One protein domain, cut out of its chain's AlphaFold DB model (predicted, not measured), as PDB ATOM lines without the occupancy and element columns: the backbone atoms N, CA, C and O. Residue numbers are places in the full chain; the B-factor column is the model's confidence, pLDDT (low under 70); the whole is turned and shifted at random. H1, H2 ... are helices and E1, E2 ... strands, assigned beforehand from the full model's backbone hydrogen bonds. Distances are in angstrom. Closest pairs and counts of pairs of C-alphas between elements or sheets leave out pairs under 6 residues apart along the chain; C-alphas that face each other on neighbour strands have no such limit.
ATOM      1  N   LEU A   7     633.625 311.586 475.104       60.06
ATOM      2  CA  LEU A   7     632.972 312.440 474.110       60.06
ATOM      3  C   LEU A   7     632.858 311.687 472.780       60.06
ATOM      4  O   LEU A   7     633.855 311.183 472.266       60.06
ATOM      5  N   ILE A   8     631.652 311.634 472.214       64.62
ATOM      6  CA  ILE A   8     631.408 311.082 470.875       64.62
ATOM      7  C   ILE A   8     630.826 312.195 470.009       64.62
ATOM      8  O   ILE A   8     629.872 312.860 470.402       64.62
ATOM      9  N   PHE A   9     631.405 312.422 468.833       64.19
ATOM     10  CA  PHE A   9     630.879 313.392 467.873       64.19
ATOM     11  C   PHE A   9     629.595 312.847 467.239       64.19
ATOM     12  O   PHE A   9     629.546 311.673 466.861       64.19
ATOM     13  N   SER A  10     628.545 313.669 467.165       63.78
ATOM     14  CA  SER A  10     627.277 313.255 466.558       63.78
ATOM     15  C   SER A  10     627.447 312.975 465.056       63.78
ATOM     16  O   SER A  10     628.380 313.463 464.416       63.78
ATOM     17  N   GLN A  11     626.534 312.191 464.472       60.75
ATOM     18  CA  GLN A  11     626.512 311.976 463.016       60.75
ATOM     19  C   GLN A  11     626.226 313.274 462.240       60.75
ATOM     20  O   GLN A  11     626.651 313.398 461.095       60.75
ATOM     21  N   ASP A  12     625.590 314.248 462.897       60.00
ATOM     22  CA  ASP A  12     625.238 315.566 462.361       60.00
ATOM     23  C   ASP A  12     626.222 316.664 462.804       60.00
ATOM     24  O   ASP A  12     625.852 317.838 462.863       60.00
ATOM     25  N   PHE A  13     627.464 316.305 463.159       68.38
ATOM     26  CA  PHE A  13     628.490 317.271 463.555       68.38
ATOM     27  C   PHE A  13     628.737 318.270 462.414       68.38
ATOM     28  O   PHE A  13     629.420 317.980 461.429       68.38
ATOM     29  N   SER A  14     628.152 319.457 462.556       59.94
ATOM     30  CA  SER A  14     628.193 320.547 461.587       59.94
ATOM     31  C   SER A  14     628.966 321.713 462.189       59.94
ATOM     32  O   SER A  14     628.695 322.145 463.314       59.94
ATOM     33  N   LYS A  15     629.952 322.223 461.449       55.94
ATOM     34  CA  LYS A  15     630.812 323.315 461.919       55.94
ATOM     35  C   LYS A  15     630.144 324.693 461.889       55.94
ATOM     36  O   LYS A  15     630.620 325.566 462.599       55.94
ATOM     37  N   ASP A  16     629.042 324.886 461.153       57.97
ATOM     38  CA  ASP A  16     628.752 326.233 460.630       57.97
ATOM     39  C   ASP A  16     627.335 326.794 460.885       57.97
ATOM     40  O   ASP A  16     627.047 327.905 460.452       57.97
ATOM     41  N   ASN A  17     626.446 326.092 461.607       69.12
ATOM     42  CA  ASN A  17     625.030 326.509 461.727       69.12
ATOM     43  C   ASN A  17     624.537 326.803 463.156       69.12
ATOM     44  O   ASN A  17     623.348 327.060 463.342       69.12
ATOM     45  N   ILE A  18     625.402 326.736 464.170       79.19
ATOM     46  CA  ILE A  18     625.015 326.971 465.570       79.19
ATOM     47  C   ILE A  18     625.882 328.085 466.140       79.19
ATOM     48  O   ILE A  18     627.106 328.007 466.098       79.19
ATOM     49  N   PHE A  19     625.233 329.091 466.718       81.44
ATOM     50  CA  PHE A  19     625.881 330.210 467.391       81.44
ATOM     51  C   PHE A  19     625.327 330.337 468.810       81.44
ATOM     52  O   PHE A  19     624.139 330.111 469.038       81.44
ATOM     53  N   LEU A  20     626.186 330.711 469.758       86.19
ATOM     54  CA  LEU A  20     625.749 331.147 471.083       86.19
ATOM     55  C   LEU A  20     625.460 332.640 471.025       86.19
ATOM     56  O   LEU A  20     626.292 333.389 470.524       86.19
ATOM     57  N   VAL A  21     624.308 333.055 471.539       86.69
ATOM     58  CA  VAL A  21     623.930 334.464 471.673       86.69
ATOM     59  C   VAL A  21     623.733 334.755 473.150       86.69
ATOM     60  O   VAL A  21     623.031 334.017 473.840       86.69
ATOM     61  N   GLU A  22     624.366 335.814 473.633       85.69
ATOM     62  CA  GLU A  22     624.163 336.329 474.978       85.69
ATOM     63  C   GLU A  22     622.860 337.131 475.024       85.69
ATOM     64  O   GLU A  22     622.667 338.077 474.258       85.69
ATOM     65  N   LEU A  23     621.950 336.720 475.907       82.06
ATOM     66  CA  LEU A  23     620.655 337.357 476.103       82.06
ATOM     67  C   LEU A  23     620.586 337.918 477.519       82.06
ATOM     68  O   LEU A  23     620.770 337.187 478.493       82.06
ATOM     69  N   GLU A  24     620.273 339.204 477.632       80.19
ATOM     70  CA  GLU A  24     619.852 339.781 478.907       80.19
ATOM     71  C   GLU A  24     618.501 339.194 479.341       80.19
ATOM     72  O   GLU A  24     617.684 338.788 478.513       80.19
ATOM     73  N   GLU A  25     618.226 339.213 480.645       77.62
ATOM     74  CA  GLU A  25     617.009 338.647 481.249       77.62
ATOM     75  C   GLU A  25     615.718 339.196 480.604       77.62
ATOM     76  O   GLU A  25     614.803 338.443 480.284       77.62
ATOM     77  N   SER A  26     615.695 340.492 480.266       72.94
ATOM     78  CA  SER A  26     614.562 341.123 479.567       72.94
ATOM     79  C   SER A  26     614.344 340.634 478.127       72.94
ATOM     80  O   SER A  26     613.225 340.675 477.619       72.94
ATOM     81  N   LEU A  27     615.404 340.181 477.450       74.88
ATOM     82  CA  LEU A  27     615.329 339.592 476.112       74.88
ATOM     83  C   LEU A  27     614.942 338.117 476.175       74.88
ATOM     84  O   LEU A  27     614.246 337.640 475.281       74.88
ATOM     85  N   LEU A  28     615.360 337.415 477.231       76.25
ATOM     86  CA  LEU A  28     614.983 336.026 477.468       76.25
ATOM     87  C   LEU A  28     613.461 335.890 477.592       76.25
ATOM     88  O   LEU A  28     612.871 335.085 476.877       76.25
ATOM     89  N   GLU A  29     612.820 336.749 478.391       73.50
ATOM     90  CA  GLU A  29     611.356 336.771 478.524       73.50
ATOM     91  C   GLU A  29     610.650 336.993 477.175       73.50
ATOM     92  O   GLU A  29     609.631 336.366 476.892       73.50
ATOM     93  N   LEU A  30     611.186 337.861 476.311       70.94
ATOM     94  CA  LEU A  30     610.613 338.129 474.986       70.94
ATOM     95  C   LEU A  30     610.707 336.913 474.056       70.94
ATOM     96  O   LEU A  30     609.757 336.620 473.329       70.94
ATOM     97  N   VAL A  31     611.838 336.202 474.088       69.69
ATOM     98  CA  VAL A  31     612.054 334.982 473.296       69.69
ATOM     99  C   VAL A  31     611.168 333.837 473.800       69.69
ATOM    100  O   VAL A  31     610.607 333.103 472.989       69.69
ATOM    101  N   GLU A  32     610.992 333.700 475.116       71.69
ATOM    102  CA  GLU A  32     610.153 332.658 475.725       71.69
ATOM    103  C   GLU A  32     608.649 332.900 475.521       71.69
ATOM    104  O   GLU A  32     607.893 331.953 475.292       71.69
ATOM    105  N   ASN A  33     608.205 334.162 475.547       70.12
ATOM    106  CA  ASN A  33     606.788 334.525 475.452       70.12
ATOM    107  C   ASN A  33     606.212 334.499 474.024       70.12
ATOM    108  O   ASN A  33     605.015 334.735 473.850       70.12
ATOM    109  N   ASN A  34     607.016 334.178 472.998       57.22
ATOM    110  CA  ASN A  34     606.577 334.098 471.596       57.22
ATOM    111  C   ASN A  34     605.906 335.392 471.079       57.22
ATOM    112  O   ASN A  34     605.120 335.365 470.123       57.22
ATOM    113  N   GLU A  35     606.225 336.548 471.678       57.09
ATOM    114  CA  GLU A  35     606.024 337.820 470.990       57.09
ATOM    115  C   GLU A  35     606.818 337.751 469.679       57.09
ATOM    116  O   GLU A  35     607.898 337.167 469.642       57.09
ATOM    117  N   ARG A  36     606.222 338.241 468.585       65.81
ATOM    118  CA  ARG A  36     606.703 338.124 467.195       65.81
ATOM    119  C   ARG A  36     608.220 337.885 467.089       65.81
ATOM    120  O   ARG A  36     608.998 338.719 467.547       65.81
ATOM    121  N   ALA A  37     608.608 336.759 466.481       67.62
ATOM    122  CA  ALA A  37     609.982 336.261 466.531       67.62
ATOM    123  C   ALA A  37     611.010 337.346 466.153       67.62
ATOM    124  O   ALA A  37     610.857 337.982 465.102       67.62
ATOM    125  N   PRO A  38     612.046 337.563 466.983       78.88
ATOM    126  CA  PRO A  38     613.090 338.522 466.670       78.88
ATOM    127  C   PRO A  38     613.833 338.100 465.400       78.88
ATOM    128  O   PRO A  38     613.900 336.915 465.062       78.88
ATOM    129  N   TYR A  39     614.396 339.071 464.688       83.69
ATOM    130  CA  TYR A  39     615.053 338.841 463.406       83.69
ATOM    131  C   TYR A  39     616.438 339.477 463.366       83.69
ATOM    132  O   TYR A  39     616.699 340.493 464.009       83.69
ATOM    133  N   PHE A  40     617.328 338.869 462.584       85.19
ATOM    134  CA  PHE A  40     618.626 339.450 462.270       85.19
ATOM    135  C   PHE A  40     618.544 340.231 460.964       85.19
ATOM    136  O   PHE A  40     617.972 339.753 459.983       85.19
ATOM    137  N   VAL A  41     619.147 341.414 460.945       83.62
ATOM    138  CA  VAL A  41     619.254 342.260 459.758       83.62
ATOM    139  C   VAL A  41     620.714 342.666 459.567       83.62
ATOM    140  O   VAL A  41     621.376 343.131 460.494       83.62
ATOM    141  N   GLY A  42     621.234 342.442 458.363       77.94
ATOM    142  CA  GLY A  42     622.572 342.877 457.956       77.94
ATOM    143  C   GLY A  42     622.516 344.171 457.149       77.94
ATOM    144  O   GLY A  42     621.436 344.624 456.765       77.94
ATOM    145  N   CYS A  43     623.672 344.768 456.860       65.50
ATOM    146  CA  CYS A  43     623.743 345.831 455.858       65.50
ATOM    147  C   CYS A  43     623.572 345.247 454.437       65.50
ATOM    148  O   CYS A  43     624.216 344.243 454.120       65.50
ATOM    149  N   PRO A  44     622.744 345.852 453.562       57.66
ATOM    150  CA  PRO A  44     622.574 345.377 452.189       57.66
ATOM    151  C   PRO A  44     623.892 345.413 451.382       57.66
ATOM    152  O   PRO A  44     624.771 346.243 451.613       57.66
ATOM    153  N   ASN A  45     624.038 344.469 450.442       48.41
ATOM    154  CA  ASN A  45     625.273 344.208 449.686       48.41
ATOM    155  C   ASN A  45     625.757 345.403 448.825       48.41
ATOM    156  O   ASN A  45     624.974 346.078 448.159       48.41
ATOM    157  N   ARG A  46     627.087 345.591 448.799       46.66
ATOM    158  CA  ARG A  46     627.876 346.695 448.202       46.66
ATOM    159  C   ARG A  46     627.839 346.818 446.661       46.66
ATOM    160  O   ARG A  46     628.881 346.676 446.026       46.66
ATOM    161  N   ASN A  47     626.702 347.137 446.047       41.88
ATOM    162  CA  ASN A  47     626.683 347.444 444.603       41.88
ATOM    163  C   ASN A  47     626.344 348.901 444.244       41.88
ATOM    164  O   ASN A  47     626.343 349.229 443.062       41.88
ATOM    165  N   GLU A  48     626.132 349.796 445.214       42.72
ATOM    166  CA  GLU A  48     625.906 351.224 444.944       42.72
ATOM    167  C   GLU A  48     626.978 352.085 445.631       42.72
ATOM    168  O   GLU A  48     627.084 352.131 446.855       42.72
ATOM    169  N   GLU A  49     627.805 352.752 444.821       42.53
ATOM    170  CA  GLU A  49     629.061 353.434 445.186       42.53
ATOM    171  C   GLU A  49     628.931 354.641 446.143       42.53
ATOM    172  O   GLU A  49     629.932 355.293 446.425       42.53
ATOM    173  N   ASN A  50     627.747 354.953 446.683       43.00
ATOM    174  CA  ASN A  50     627.501 356.244 447.341       43.00
ATOM    175  C   ASN A  50     627.056 356.200 448.811       43.00
ATOM    176  O   ASN A  50     626.908 357.268 449.404       43.00
ATOM    177  N   LEU A  51     626.913 355.027 449.444       47.22
ATOM    178  CA  LEU A  51     626.884 354.960 450.912       47.22
ATOM    179  C   LEU A  51     628.224 354.476 451.440       47.22
ATOM    180  O   LEU A  51     628.542 353.288 451.393       47.22
ATOM    181  N   SER A  52     628.972 355.386 452.059       41.50
ATOM    182  CA  SER A  52     629.983 355.014 453.042       41.50
ATOM    183  C   SER A  52     629.290 354.474 454.300       41.50
ATOM    184  O   SER A  52     629.348 355.082 455.367       41.50
ATOM    185  N   CYS A  53     628.610 353.330 454.199       42.75
ATOM    186  CA  CYS A  53     628.263 352.546 455.373       42.75
ATOM    187  C   CYS A  53     629.581 352.042 455.962       42.75
ATOM    188  O   CYS A  53     630.142 351.036 455.517       42.75
ATOM    189  N   ALA A  54     630.111 352.770 456.943       41.34
ATOM    190  CA  ALA A  54     631.156 352.288 457.829       41.34
ATOM    191  C   ALA A  54     630.597 351.083 458.604       41.34
ATOM    192  O   ALA A  54     630.033 351.246 459.675       41.34
ATOM    193  N   GLY A  55     630.620 349.892 457.999       48.81
ATOM    194  CA  GLY A  55     629.987 348.715 458.599       48.81
ATOM    195  C   GLY A  55     629.607 347.584 457.647       48.81
ATOM    196  O   GLY A  55     628.664 346.860 457.923       48.81
ATOM    197  N   ALA A  56     630.311 347.388 456.528       48.28
ATOM    198  CA  ALA A  56     629.957 346.360 455.533       48.28
ATOM    199  C   ALA A  56     629.918 344.900 456.053       48.28
ATOM    200  O   ALA A  56     629.507 344.020 455.307       48.28
ATOM    201  N   ASN A  57     630.320 344.656 457.306       59.78
ATOM    202  CA  ASN A  57     630.270 343.363 457.994       59.78
ATOM    203  C   ASN A  57     629.460 343.426 459.307       59.78
ATOM    204  O   ASN A  57     629.683 342.620 460.207       59.78
ATOM    205  N   GLU A  58     628.575 344.410 459.469       75.69
ATOM    206  CA  GLU A  58     627.788 344.575 460.692       75.69
ATOM    207  C   GLU A  58     626.445 343.848 460.599       75.69
ATOM    208  O   GLU A  58     625.757 343.887 459.575       75.69
ATOM    209  N   ALA A  59     626.072 343.197 461.699       84.19
ATOM    210  CA  ALA A  59     624.790 342.535 461.874       84.19
ATOM    211  C   ALA A  59     624.063 343.131 463.080       84.19
ATOM    212  O   ALA A  59     624.679 343.568 464.056       84.19
ATOM    213  N   TYR A  60     622.742 343.142 462.995       87.56
ATOM    214  CA  TYR A  60     621.862 343.687 464.011       87.56
ATOM    215  C   TYR A  60     620.783 342.668 464.351       87.56
ATOM    216  O   TYR A  60     620.342 341.909 463.492       87.56
ATOM    217  N   PHE A  61     620.370 342.661 465.610       87.38
ATOM    218  CA  PHE A  61     619.288 341.849 466.137       87.38
ATOM    219  C   PHE A  61     618.138 342.776 466.526       87.38
ATOM    220  O   PHE A  61     618.312 343.689 467.334       87.38
ATOM    221  N   CYS A  62     616.969 342.568 465.933       87.00
ATOM    222  CA  CYS A  62     615.799 343.409 466.128       87.00
ATOM    223  C   CYS A  62     614.677 342.614 466.795       87.00
ATOM    224  O   CYS A  62     614.273 341.549 466.331       87.00
ATOM    225  N   THR A  63     614.138 343.185 467.867       86.19
ATOM    226  CA  THR A  63     612.849 342.791 468.455       86.19
ATOM    227  C   THR A  63     611.738 343.665 467.860       86.19
ATOM    228  O   THR A  63     612.006 344.539 467.036       86.19
ATOM    229  N   GLU A  64     610.486 343.514 468.302       84.12
ATOM    230  CA  GLU A  64     609.398 344.414 467.883       84.12
ATOM    231  C   GLU A  64     609.660 345.882 468.304       84.12
ATOM    232  O   GLU A  64     609.210 346.810 467.628       84.12
ATOM    233  N   ARG A  65     610.413 346.106 469.398       82.25
ATOM    234  CA  ARG A  65     610.584 347.429 470.038       82.25
ATOM    235  C   ARG A  65     612.009 347.984 470.071       82.25
ATOM    236  O   ARG A  65     612.179 349.191 470.230       82.25
ATOM    237  N   LYS A  66     613.025 347.125 470.019       83.62
ATOM    238  CA  LYS A  66     614.434 347.489 470.233       83.62
ATOM    239  C   LYS A  66     615.352 346.867 469.189       83.62
ATOM    240  O   LYS A  66     615.094 345.757 468.721       83.62
ATOM    241  N   THR A  67     616.440 347.576 468.906       86.25
ATOM    242  CA  THR A  67     617.508 347.188 467.978       86.25
ATOM    243  C   THR A  67     618.815 347.018 468.751       86.25
ATOM    244  O   THR A  67     619.159 347.858 469.583       86.25
ATOM    245  N   PHE A  68     619.548 345.948 468.465       85.44
ATOM    246  CA  PHE A  68     620.821 345.615 469.098       85.44
ATOM    247  C   PHE A  68     621.881 345.398 468.025       85.44
ATOM    248  O   PHE A  68     621.619 344.749 467.014       85.44
ATOM    249  N   LYS A  69     623.084 345.926 468.238       86.88
ATOM    250  CA  LYS A  69     624.239 345.630 467.393       86.88
ATOM    251  C   LYS A  69     624.866 344.321 467.855       86.88
ATOM    252  O   LYS A  69     625.067 344.124 469.052       86.88
ATOM    253  N   VAL A  70     625.165 343.442 466.908       87.69
ATOM    254  CA  VAL A  70     625.713 342.111 467.175       87.69
ATOM    255  C   VAL A  70     627.234 342.164 467.080       87.69
ATOM    256  O   VAL A  70     627.782 342.618 466.074       87.69
ATOM    257  N   PHE A  71     627.918 341.666 468.108       86.19
ATOM    258  CA  PHE A  71     629.374 341.546 468.144       86.19
ATOM    259  C   PHE A  71     629.784 340.108 468.421       86.19
ATOM    260  O   PHE A  71     629.279 339.489 469.346       86.19
ATOM    261  N   PHE A  72     630.732 339.574 467.655       85.38
ATOM    262  CA  PHE A  72     631.320 338.278 467.975       85.38
ATOM    263  C   PHE A  72     632.497 338.453 468.936       85.38
ATOM    264  O   PHE A  72     633.433 339.205 468.649       85.38
ATOM    265  N   ARG A  73     632.461 337.748 470.067       85.50
ATOM    266  CA  ARG A  73     633.571 337.643 471.012       85.50
ATOM    267  C   ARG A  73     634.237 336.293 470.883       85.50
ATOM    268  O   ARG A  73     633.648 335.267 471.209       85.50
ATOM    269  N   GLU A  74     635.495 336.315 470.466       85.62
ATOM    270  CA  GLU A  74     636.352 335.140 470.530       85.62
ATOM    271  C   GLU A  74     636.690 334.794 471.982       85.62
ATOM    272  O   GLU A  74     636.966 335.659 472.815       85.62
ATOM    273  N   SER A  75     636.698 333.499 472.266       81.88
ATOM    274  CA  SER A  75     637.108 332.919 473.532       81.88
ATOM    275  C   SER A  75     638.344 332.061 473.309       81.88
ATOM    276  O   SER A  75     638.427 331.291 472.353       81.88
ATOM    277  N   SER A  76     639.305 332.148 474.228       84.12
ATOM    278  CA  SER A  76     640.448 331.231 474.264       84.12
ATOM    279  C   SER A  76     640.055 329.815 474.703       84.12
ATOM    280  O   SER A  76     640.843 328.883 474.546       84.12
ATOM    281  N   ASN A  77     638.843 329.645 475.242       82.31
ATOM    282  CA  ASN A  77     638.294 328.357 475.644       82.31
ATOM    283  C   ASN A  77     637.465 327.739 474.513       82.31
ATOM    284  O   ASN A  77     636.713 328.426 473.826       82.31
ATOM    285  N   CYS A  78     637.544 326.414 474.375       81.12
ATOM    286  CA  CYS A  78     636.665 325.665 473.483       81.12
ATOM    287  C   CYS A  78     635.347 325.347 474.201       81.12
ATOM    288  O   CYS A  78     635.350 324.676 475.236       81.12
ATOM    289  N   ILE A  79     634.227 325.830 473.662       84.31
ATOM    290  CA  ILE A  79     632.887 325.583 474.199       84.31
ATOM    291  C   ILE A  79     632.260 324.429 473.417       84.31
ATOM    292  O   ILE A  79     632.166 324.466 472.189       84.31
ATOM    293  N   ILE A  80     631.825 323.399 474.142       82.56
ATOM    294  CA  ILE A  80     631.309 322.157 473.565       82.56
ATOM    295  C   ILE A  80     629.820 322.033 473.914       82.56
ATOM    296  O   ILE A  80     629.490 321.504 474.979       82.56
ATOM    297  N   PRO A  81     628.904 322.529 473.063       77.19
ATOM    298  CA  PRO A  81     627.482 322.280 473.241       77.19
ATOM    299  C   PRO A  81     627.189 320.788 473.065       77.19
ATOM    300  O   PRO A  81     627.513 320.167 472.045       77.19
ATOM    301  N   VAL A  82     626.562 320.220 474.088       75.62
ATOM    302  CA  VAL A  82     626.171 318.815 474.140       75.62
ATOM    303  C   VAL A  82     624.654 318.704 474.157       75.62
ATOM    304  O   VAL A  82     623.973 319.478 474.830       75.62
ATOM    305  N   GLN A  83     624.105 317.745 473.417       67.19
ATOM    306  CA  GLN A  83     622.666 317.500 473.422       67.19
ATOM    307  C   GLN A  83     622.330 316.481 474.512       67.19
ATOM    308  O   GLN A  83     622.892 315.386 474.537       67.19
ATOM    309  N   ALA A  84     621.401 316.820 475.408       60.94
ATOM    310  CA  ALA A  84     620.907 315.870 476.399       60.94
ATOM    311  C   ALA A  84     620.252 314.677 475.678       60.94
ATOM    312  O   ALA A  84     619.250 314.834 474.978       60.94
ATOM    313  N   SER A  85     620.829 313.481 475.807       55.22
ATOM    314  CA  SER A  85     620.294 312.277 475.172       55.22
ATOM    315  C   SER A  85     618.978 311.863 475.837       55.22
ATOM    316  O   SER A  85     618.956 311.601 477.038       55.22
ATOM    317  N   GLN A  86     617.897 311.718 475.068       51.09
ATOM    318  CA  GLN A  86     616.648 311.110 475.554       51.09
ATOM    319  C   GLN A  86     616.634 309.563 475.487       51.09
ATOM    320  O   GLN A  86     615.585 308.955 475.678       51.09
ATOM    321  N   CYS A  99     628.883 308.017 480.798       53.72
ATOM    322  CA  CYS A  99     627.879 308.928 480.267       53.72
ATOM    323  C   CYS A  99     628.358 309.406 478.892       53.72
ATOM    324  O   CYS A  99     629.238 310.264 478.792       53.72
ATOM    325  N   VAL A 100     627.818 308.799 477.840       59.00
ATOM    326  CA  VAL A 100     628.104 309.159 476.451       59.00
ATOM    327  C   VAL A 100     627.157 310.276 476.038       59.00
ATOM    328  O   VAL A 100     625.946 310.063 475.974       59.00
ATOM    329  N   VAL A 101     627.703 311.452 475.730       63.62
ATOM    330  CA  VAL A 101     626.908 312.597 475.271       63.62
ATOM    331  C   VAL A 101     627.386 313.029 473.883       63.62
ATOM    332  O   VAL A 101     628.590 313.239 473.701       63.62
ATOM    333  N   PRO A 102     626.481 313.140 472.891       67.88
ATOM    334  CA  PRO A 102     626.853 313.551 471.549       67.88
ATOM    335  C   PRO A 102     627.250 315.032 471.524       67.88
ATOM    336  O   PRO A 102     626.477 315.910 471.917       67.88
ATOM    337  N   VAL A 103     628.458 315.300 471.030       71.25
ATOM    338  CA  VAL A 103     628.943 316.655 470.746       71.25
ATOM    339  C   VAL A 103     628.333 317.129 469.436       71.25
ATOM    340  O   VAL A 103     628.491 316.466 468.408       71.25
ATOM    341  N   VAL A 104     627.658 318.279 469.479       74.25
ATOM    342  CA  VAL A 104     626.947 318.839 468.321       74.25
ATOM    343  C   VAL A 104     627.884 319.676 467.450       74.25
ATOM    344  O   VAL A 104     627.881 319.538 466.230       74.25
ATOM    345  N   THR A 105     628.707 320.528 468.067       81.00
ATOM    346  CA  THR A 105     629.702 321.358 467.374       81.00
ATOM    347  C   THR A 105     630.799 321.828 468.344       81.00
ATOM    348  O   THR A 105     630.764 321.485 469.527       81.00
ATOM    349  N   LEU A 106     631.780 322.590 467.853       82.19
ATOM    350  CA  LEU A 106     632.823 323.237 468.656       82.19
ATOM    351  C   LEU A 106     632.769 324.748 468.440       82.19
ATOM    352  O   LEU A 106     633.005 325.230 467.333       82.19
ATOM    353  N   LEU A 107     632.495 325.491 469.507       83.19
ATOM    354  CA  LEU A 107     632.370 326.942 469.466       83.19
ATOM    355  C   LEU A 107     633.611 327.594 470.074       83.19
ATOM    356  O   LEU A 107     634.132 327.151 471.098       83.19
ATOM    357  N   HIS A 108     634.072 328.663 469.431       83.38
ATOM    358  CA  HIS A 108     635.275 329.412 469.815       83.38
ATOM    359  C   HIS A 108     634.926 330.817 470.316       83.38
ATOM    360  O   HIS A 108     635.767 331.707 470.326       83.38
ATOM    361  N   GLY A 109     633.664 331.042 470.676       86.19
ATOM    362  CA  GLY A 109     633.148 332.359 471.006       86.19
ATOM    363  C   GLY A 109     631.628 332.393 471.047       86.19
ATOM    364  O   GLY A 109     630.963 331.377 470.821       86.19
ATOM    365  N   HIS A 110     631.093 333.577 471.316       88.19
ATOM    366  CA  HIS A 110     629.661 333.856 471.371       88.19
ATOM    367  C   HIS A 110     629.348 335.234 470.781       88.19
ATOM    368  O   HIS A 110     630.240 336.048 470.540       88.19
ATOM    369  N   LEU A 111     628.074 335.475 470.496       88.75
ATOM    370  CA  LEU A 111     627.546 336.738 469.999       88.75
ATOM    371  C   LEU A 111     627.025 337.561 471.180       88.75
ATOM    372  O   LEU A 111     626.095 337.141 471.860       88.75
ATOM    373  N   GLU A 112     627.607 338.731 471.402       88.38
ATOM    374  CA  GLU A 112     627.130 339.746 472.339       88.38
ATOM    375  C   GLU A 112     626.153 340.697 471.638       88.38
ATOM    376  O   GLU A 112     626.357 341.082 470.479       88.38
ATOM    377  N   LEU A 113     625.103 341.105 472.354       87.00
ATOM    378  CA  LEU A 113     624.114 342.078 471.895       87.00
ATOM    379  C   LEU A 113     624.310 343.401 472.639       87.00
ATOM    380  O   LEU A 113     624.097 343.477 473.844       87.00
ATOM    381  N   LEU A 114     624.681 344.462 471.921       83.00
ATOM    382  CA  LEU A 114     624.811 345.804 472.495       83.00
ATOM    383  C   LEU A 114     623.634 346.680 472.074       83.00
ATOM    384  O   LEU A 114     623.345 346.813 470.882       83.00
ATOM    385  N   THR A 115     622.963 347.302 473.045       79.06
ATOM    386  CA  THR A 115     621.869 348.246 472.770       79.06
ATOM    387  C   THR A 115     622.383 349.391 471.898       79.06
ATOM    388  O   THR A 115     623.403 350.007 472.199       79.06
ATOM    389  N   THR A 116     621.682 349.668 470.797       76.44
ATOM    390  CA  THR A 116     622.061 350.717 469.845       76.44
ATOM    391  C   THR A 116     620.841 351.501 469.384       76.44
ATOM    392  O   THR A 116     619.727 350.978 469.306       76.44
ATOM    393  N   GLY A 117     621.061 352.771 469.042       71.25
ATOM    394  CA  GLY A 117     620.063 353.577 468.348       71.25
ATOM    395  C   GLY A 117     619.784 353.043 466.934       71.25
ATOM    396  O   GLY A 117     620.644 352.367 466.353       71.25
ATOM    397  N   PRO A 118     618.593 353.327 466.379       77.31
ATOM    398  CA  PRO A 118     618.247 352.948 465.016       77.31
ATOM    399  C   PRO A 118     619.054 353.744 463.980       77.31
ATOM    400  O   PRO A 118     619.399 354.905 464.204       77.31
ATOM    401  N   ARG A 119     619.320 353.139 462.816       77.25
ATOM    402  CA  ARG A 119     620.054 353.776 461.705       77.25
ATOM    403  C   ARG A 119     619.165 354.720 460.885       77.25
ATOM    404  O   ARG A 119     618.716 354.394 459.783       77.25
ATOM    405  N   ILE A 120     618.869 355.886 461.463       78.62
ATOM    406  CA  ILE A 120     618.011 356.930 460.871       78.62
ATOM    407  C   ILE A 120     618.640 357.523 459.598       78.62
ATOM    408  O   ILE A 120     617.922 357.888 458.666       78.62
ATOM    409  N   ASP A 121     619.968 357.568 459.529       73.62
ATOM    410  CA  ASP A 121     620.747 357.971 458.358       73.62
ATOM    411  C   ASP A 121     620.384 357.139 457.118       73.62
ATOM    412  O   ASP A 121     620.033 357.684 456.066       73.62
ATOM    413  N   VAL A 122     620.377 355.811 457.270       80.75
ATOM    414  CA  VAL A 122     620.028 354.870 456.199       80.75
ATOM    415  C   VAL A 122     618.553 355.009 455.826       80.75
ATOM    416  O   VAL A 122     618.215 355.017 454.643       80.75
ATOM    417  N   LEU A 123     617.672 355.185 456.818       86.31
ATOM    418  CA  LEU A 123     616.242 355.400 456.593       86.31
ATOM    419  C   LEU A 123     615.980 356.645 455.732       86.31
ATOM    420  O   LEU A 123     615.254 356.569 454.740       86.31
ATOM    421  N   ARG A 124     616.590 357.785 456.083       84.56
ATOM    422  CA  ARG A 124     616.443 359.046 455.338       84.56
ATOM    423  C   ARG A 124     616.953 358.918 453.909       84.56
ATOM    424  O   ARG A 124     616.290 359.394 452.988       84.56
ATOM    425  N   TYR A 125     618.094 358.259 453.723       82.62
ATOM    426  CA  TYR A 125     618.647 358.011 452.397       82.62
ATOM    427  C   TYR A 125     617.703 357.168 451.529       82.62
ATOM    428  O   TYR A 125     617.367 357.560 450.411       82.62
ATOM    429  N   LEU A 126     617.223 356.045 452.070       85.38
ATOM    430  CA  LEU A 126     616.321 355.129 451.375       85.38
ATOM    431  C   LEU A 126     615.020 355.839 450.965       85.38
ATOM    432  O   LEU A 126     614.581 355.749 449.820       85.38
ATOM    433  N   ILE A 127     614.431 356.607 451.885       87.12
ATOM    434  CA  ILE A 127     613.234 357.411 451.622       87.12
ATOM    435  C   ILE A 127     613.502 358.455 450.535       87.12
ATOM    436  O   ILE A 127     612.674 358.625 449.641       87.12
ATOM    437  N   GLY A 128     614.652 359.133 450.585       84.06
ATOM    438  CA  GLY A 128     615.054 360.131 449.597       84.06
ATOM    439  C   GLY A 128     615.160 359.562 448.180       84.06
ATOM    440  O   GLY A 128     614.616 360.153 447.250       84.06
ATOM    441  N   ASN A 129     615.786 358.393 448.022       84.06
ATOM    442  CA  ASN A 129     615.969 357.742 446.719       84.06
ATOM    443  C   ASN A 129     614.666 357.226 446.099       84.06
ATOM    444  O   ASN A 129     614.517 357.217 444.879       84.06
ATOM    445  N   HIS A 130     613.718 356.789 446.930       84.38
ATOM    446  CA  HIS A 130     612.439 356.236 446.478       84.38
ATOM    447  C   HIS A 130     611.300 357.268 446.460       84.38
ATOM    448  O   HIS A 130     610.140 356.905 446.241       84.38
ATOM    449  N   ARG A 131     611.609 358.553 446.680       86.31
ATOM    450  CA  ARG A 131     610.637 359.650 446.659       86.31
ATOM    451  C   ARG A 131     610.292 360.048 445.223       86.31
ATOM    452  O   ARG A 131     611.143 360.486 444.455       86.31
ATOM    453  N   SER A 132     609.011 359.966 444.883       83.19
ATOM    454  CA  SER A 132     608.456 360.505 443.637       83.19
ATOM    455  C   SER A 132     608.158 362.011 443.726       83.19
ATOM    456  O   SER A 132     608.119 362.599 444.811       83.19
ATOM    457  N   SER A 133     607.861 362.639 442.582       76.38
ATOM    458  CA  SER A 133     607.504 364.066 442.483       76.38
ATOM    459  C   SER A 133     606.254 364.466 443.277       76.38
ATOM    460  O   SER A 133     606.111 365.632 443.627       76.38
ATOM    461  N   ASN A 134     605.373 363.514 443.602       79.00
ATOM    462  CA  ASN A 134     604.147 363.754 444.373       79.00
ATOM    463  C   ASN A 134     604.322 363.491 445.880       79.00
ATOM    464  O   ASN A 134     603.335 363.252 446.573       79.00
ATOM    465  N   ASN A 135     605.559 363.486 446.393       83.62
ATOM    466  CA  ASN A 135     605.869 363.156 447.792       83.62
ATOM    467  C   ASN A 135     605.423 361.744 448.219       83.62
ATOM    468  O   ASN A 135     605.305 361.464 449.410       83.62
ATOM    469  N   LEU A 136     605.194 360.848 447.255       87.50
ATOM    470  CA  LEU A 136     604.903 359.439 447.500       87.50
ATOM    471  C   LEU A 136     606.202 358.636 447.419       87.50
ATOM    472  O   LEU A 136     606.965 358.786 446.461       87.50
ATOM    473  N   VAL A 137     606.432 357.785 448.405       87.31
ATOM    474  CA  VAL A 137     607.541 356.839 448.487       87.31
ATOM    475  C   VAL A 137     606.974 355.457 448.189       87.31
ATOM    476  O   VAL A 137     606.041 355.007 448.853       87.31
ATOM    477  N   THR A 138     607.531 354.785 447.185       84.69
ATOM    478  CA  THR A 138     607.004 353.510 446.655       84.69
ATOM    479  C   THR A 138     607.295 352.294 447.535       84.69
ATOM    480  O   THR A 138     606.869 351.183 447.220       84.69
ATOM    481  N   LEU A 139     608.028 352.488 448.630       85.81
ATOM    482  CA  LEU A 139     608.389 351.434 449.566       85.81
ATOM    483  C   LEU A 139     607.281 351.204 450.591       85.81
ATOM    484  O   LEU A 139     606.692 352.149 451.113       85.81
ATOM    485  N   ASN A 140     607.050 349.941 450.934       87.00
ATOM    486  CA  ASN A 140     606.225 349.567 452.077       87.00
ATOM    487  C   ASN A 140     607.077 349.370 453.346       87.00
ATOM    488  O   ASN A 140     608.301 349.263 453.295       87.00
ATOM    489  N   ILE A 141     606.413 349.285 454.505       87.00
ATOM    490  CA  ILE A 141     607.080 349.122 455.809       87.00
ATOM    491  C   ILE A 141     608.007 347.897 455.835       87.00
ATOM    492  O   ILE A 141     609.088 347.978 456.408       87.00
ATOM    493  N   GLN A 142     607.612 346.778 455.222       86.50
ATOM    494  CA  GLN A 142     608.424 345.558 455.243       86.50
ATOM    495  C   GLN A 142     609.718 345.734 454.445       86.50
ATOM    496  O   GLN A 142     610.787 345.423 454.947       86.50
ATOM    497  N   GLN A 143     609.636 346.334 453.256       87.06
ATOM    498  CA  GLN A 143     610.807 346.619 452.426       87.06
ATOM    499  C   GLN A 143     611.808 347.543 453.129       87.06
ATOM    500  O   GLN A 143     613.010 347.417 452.915       87.06
ATOM    501  N   ILE A 144     611.334 348.458 453.981       87.69
ATOM    502  CA  ILE A 144     612.214 349.298 454.801       87.69
ATOM    503  C   ILE A 144     612.876 348.468 455.905       87.69
ATOM    504  O   ILE A 144     614.089 348.558 456.075       87.69
ATOM    505  N   LEU A 145     612.110 347.643 456.625       87.06
ATOM    506  CA  LEU A 145     612.641 346.781 457.691       87.06
ATOM    507  C   LEU A 145     613.687 345.784 457.183       87.06
ATOM    508  O   LEU A 145     614.600 345.449 457.926       87.06
ATOM    509  N   ASP A 146     613.589 345.359 455.923       84.44
ATOM    510  CA  ASP A 146     614.553 344.440 455.314       84.44
ATOM    511  C   ASP A 146     615.904 345.117 454.986       84.44
ATOM    512  O   ASP A 146     616.911 344.431 454.824       84.44
ATOM    513  N   ASN A 147     615.944 346.453 454.886       83.81
ATOM    514  CA  ASN A 147     617.132 347.209 454.455       83.81
ATOM    515  C   ASN A 147     617.712 348.133 455.536       83.81
ATOM    516  O   ASN A 147     618.878 348.527 455.450       83.81
ATOM    517  N   VAL A 148     616.919 348.485 456.548       85.62
ATOM    518  CA  VAL A 148     617.293 349.431 457.604       85.62
ATOM    519  C   VAL A 148     617.402 348.700 458.937       85.62
ATOM    520  O   VAL A 148     616.503 347.970 459.345       85.62
ATOM    521  N   GLN A 149     618.499 348.941 459.654       87.12
ATOM    522  CA  GLN A 149     618.763 348.372 460.975       87.12
ATOM    523  C   GLN A 149     617.920 349.107 462.033       87.12
ATOM    524  O   GLN A 149     618.392 350.019 462.718       87.12
ATOM    525  N   ILE A 150     616.636 348.751 462.096       86.94
ATOM    526  CA  ILE A 150     615.621 349.375 462.947       86.94
ATOM    527  C   ILE A 150     614.537 348.358 463.330       86.94
ATOM    528  O   ILE A 150     614.149 347.510 462.523       86.94
ATOM    529  N   SER A 151     614.027 348.444 464.560       87.94
ATOM    530  CA  SER A 151     612.854 347.671 464.982       87.94
ATOM    531  C   SER A 151     611.565 348.267 464.428       87.94
ATOM    532  O   SER A 151     611.488 349.449 464.087       87.94
ATOM    533  N   ARG A 152     610.502 347.464 464.375       87.38
ATOM    534  CA  ARG A 152     609.233 347.883 463.779       87.38
ATOM    535  C   ARG A 152     608.595 349.085 464.476       87.38
ATOM    536  O   ARG A 152     608.171 350.009 463.783       87.38
ATOM    537  N   LEU A 153     608.514 349.096 465.808       87.56
ATOM    538  CA  LEU A 153     607.935 350.247 466.512       87.56
ATOM    539  C   LEU A 153     608.831 351.483 466.416       87.56
ATOM    540  O   LEU A 153     608.308 352.571 466.198       87.56
ATOM    541  N   GLN A 154     610.160 351.316 466.473       88.25
ATOM    542  CA  GLN A 154     611.086 352.429 466.241       88.25
ATOM    543  C   GLN A 154     610.894 353.025 464.840       88.25
ATOM    544  O   GLN A 154     610.857 354.241 464.701       88.25
ATOM    545  N   LEU A 155     610.699 352.192 463.812       90.88
ATOM    546  CA  LEU A 155     610.423 352.667 462.456       90.88
ATOM    547  C   LEU A 155     609.121 353.465 462.383       90.88
ATOM    548  O   LEU A 155     609.096 354.529 461.777       90.88
ATOM    549  N   ILE A 156     608.041 352.967 462.987       89.06
ATOM    550  CA  ILE A 156     606.746 353.662 462.976       89.06
ATOM    551  C   ILE A 156     606.860 355.029 463.660       89.06
ATOM    552  O   ILE A 156     606.360 356.020 463.125       89.06
ATOM    553  N   ASP A 157     607.531 355.094 464.808       87.00
ATOM    554  CA  ASP A 157     607.714 356.348 465.535       87.00
ATOM    555  C   ASP A 157     608.606 357.334 464.766       87.00
ATOM    556  O   ASP A 157     608.279 358.519 464.688       87.00
ATOM    557  N   GLU A 158     609.677 356.860 464.124       88.06
ATOM    558  CA  GLU A 158     610.551 357.701 463.298       88.06
ATOM    559  C   GLU A 158     609.860 358.198 462.020       88.06
ATOM    560  O   GLU A 158     609.959 359.380 461.688       88.06
ATOM    561  N   LEU A 159     609.079 357.358 461.332       90.31
ATOM    562  CA  LEU A 159     608.261 357.798 460.194       90.31
ATOM    563  C   LEU A 159     607.264 358.883 460.620       90.31
ATOM    564  O   LEU A 159     607.131 359.899 459.935       90.31
ATOM    565  N   ARG A 160     606.620 358.721 461.784       88.19
ATOM    566  CA  ARG A 160     605.697 359.723 462.332       88.19
ATOM    567  C   ARG A 160     606.411 361.052 462.616       88.19
ATOM    568  O   ARG A 160     605.890 362.109 462.255       88.19
ATOM    569  N   ARG A 161     607.615 361.008 463.200       86.06
ATOM    570  CA  ARG A 161     608.469 362.192 463.434       86.06
ATOM    571  C   ARG A 161     608.873 362.897 462.142       86.06
ATOM    572  O   ARG A 161     608.955 364.117 462.130       86.06
ATOM    573  N   MET A 162     609.074 362.148 461.059       86.75
ATOM    574  CA  MET A 162     609.351 362.691 459.722       86.75
ATOM    575  C   MET A 162     608.086 363.110 458.952       86.75
ATOM    576  O   MET A 162     608.185 363.491 457.787       86.75
ATOM    577  N   HIS A 163     606.905 363.026 459.574       91.38
ATOM    578  CA  HIS A 163     605.601 363.306 458.960       91.38
ATOM    579  C   HIS A 163     605.293 362.437 457.731       91.38
ATOM    580  O   HIS A 163     604.702 362.879 456.742       91.38
ATOM    581  N   ILE A 164     605.694 361.169 457.815       90.94
ATOM    582  CA  ILE A 164     605.505 360.160 456.779       90.94
ATOM    583  C   ILE A 164     604.444 359.172 457.239       90.94
ATOM    584  O   ILE A 164     604.555 358.558 458.302       90.94
ATOM    585  N   VAL A 165     603.416 358.998 456.416       89.56
ATOM    586  CA  VAL A 165     602.228 358.215 456.755       89.56
ATOM    587  C   VAL A 165     601.980 357.097 455.749       89.56
ATOM    588  O   VAL A 165     602.153 357.308 454.546       89.56
ATOM    589  N   PRO A 166     601.554 355.907 456.201       87.25
ATOM    590  CA  PRO A 166     601.190 354.828 455.298       87.25
ATOM    591  C   PRO A 166     599.882 355.138 454.561       87.25
ATOM    592  O   PRO A 166     598.889 355.544 455.166       87.25
ATOM    593  N   VAL A 167     599.894 354.914 453.249       86.06
ATOM    594  CA  VAL A 167     598.748 355.018 452.332       86.06
ATOM    595  C   VAL A 167     598.643 353.730 451.505       86.06
ATOM    596  O   VAL A 167     599.540 352.890 451.564       86.06
ATOM    597  N   GLU A 168     597.557 353.539 450.751       80.88
ATOM    598  CA  GLU A 168     597.333 352.292 449.988       80.88
ATOM    599  C   GLU A 168     598.495 351.959 449.029       80.88
ATOM    600  O   GLU A 168     598.917 350.806 448.965       80.88
TER     601      GLU A 168
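AT A GLANCE: This is residues 7 to 86 and 99 to 168 of the 655 residues of the protein "3-deoxy-8-phosphooctulonate synthase" of Galdieria sulphuraria (UniProt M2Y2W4). A strongly twisted antiparallel sheet, E2, E3, E4 and E6, is drawn out into a long two-strand ribbon of E4 and E6, with a loose group of three short helices, H2, H3 and H4, towards one end of the model and a small parallel pair of strands, E1 and E5, at the other end. A fourth helix, H1, is set off from the sheet, and E7 follows the last helix. The 150 printed residues include four named helices and seven named strands, in the order E1 H1 E2 E3 E4 E5 E6 H2 H3 H4 E7; the class is mixed, helices and strands, with under half of the residues, 73, in named elements. The larger sheet has the order E2, E3, E4, E6. The whole is loose, with a radius of gyration of the C-alphas of 19.7 A, and elongated, spanning 69 by 37 by 25 A.

IN THESE COORDINATES: In the larger sheet, E2 is residues 39 to 42 and E3 residues 59 to 62. E4, the longest strand, is residues 67 to 79, 27.2 A from its first C-alpha at (617.508, 347.188, 467.978) to its last; it bends by 105 degrees at residue 76. E6, residues 107 to 115, is 24.0 A long. The small sheet holds E1, residues 7 to 9, with C-alpha 7 at (632.972, 312.440, 474.110), and E5, residues 101 to 103. H1 is residues 25 to 32, 10.6 A long. H2, residues 120 to 129, and H4, residues 152 to 161, are each 14.3 A long, and H3 is residues 141 to 145. E7, residues 164 to 167, ends with C-alpha 167 at (598.748, 355.018, 452.332).

HOW THE PARTS SIT: E2, E3 and E4 form a meander, each strand the antiparallel neighbour of the one before, and E2 and E3 make a hairpin, as do E3 and E4. Between E2 and E3, N 41 and O 60 are 2.9 A apart, within hydrogen-bond range. Between E3 and E4, N 61 and O 68 are 2.8 A apart, also within range. E4 and E6 are antiparallel at 155 degrees, with N 69 and O 114 at 2.8 A and, past the bend, N 79 and O 107 at 2.9 A. The edge strands are E2 and E6. E1 and E5 are parallel neighbours, their directions at 49 degrees, with N 103 and O 8 at 2.9 A; both are apart from E4 and E6. H1, H2, H3 and H4 are not on the larger sheet. H2 and H4 are close but not clearly touching, their closest C-alphas, those of Ile 120 and Glu 158, 7.9 A apart; they run the same way at a steep tilt of 68 degrees, only just short of about perpendicular. H3 is close to H4 but not clearly touching it, with the closest C-alphas, those of Leu 145 and Arg 152, 7.1 A apart. H1 is apart from H2, H3 and H4. E7 pairs with no named strand. In H2, H3 and H4 every O i to N i+4 pair is within hydrogen-bond range; in H1 3 of 4 are.

THE WHOLE: The two C-alphas farthest apart are those of Cys 99 and Ser 133, at 69.9 A. Residues 87 to 98 are not printed, and C-alphas 86 and 99 are 12.4 A apart across this cut, in the link from E4 to E5. The links E1 to H1, E2 to E3 and H2 to H3 are long. The mean pLDDT of the printed part is 76.3; 39 residues are under 70, among them residues 7 to 17, 43 to 57, 83 to 86 and 99 to 102.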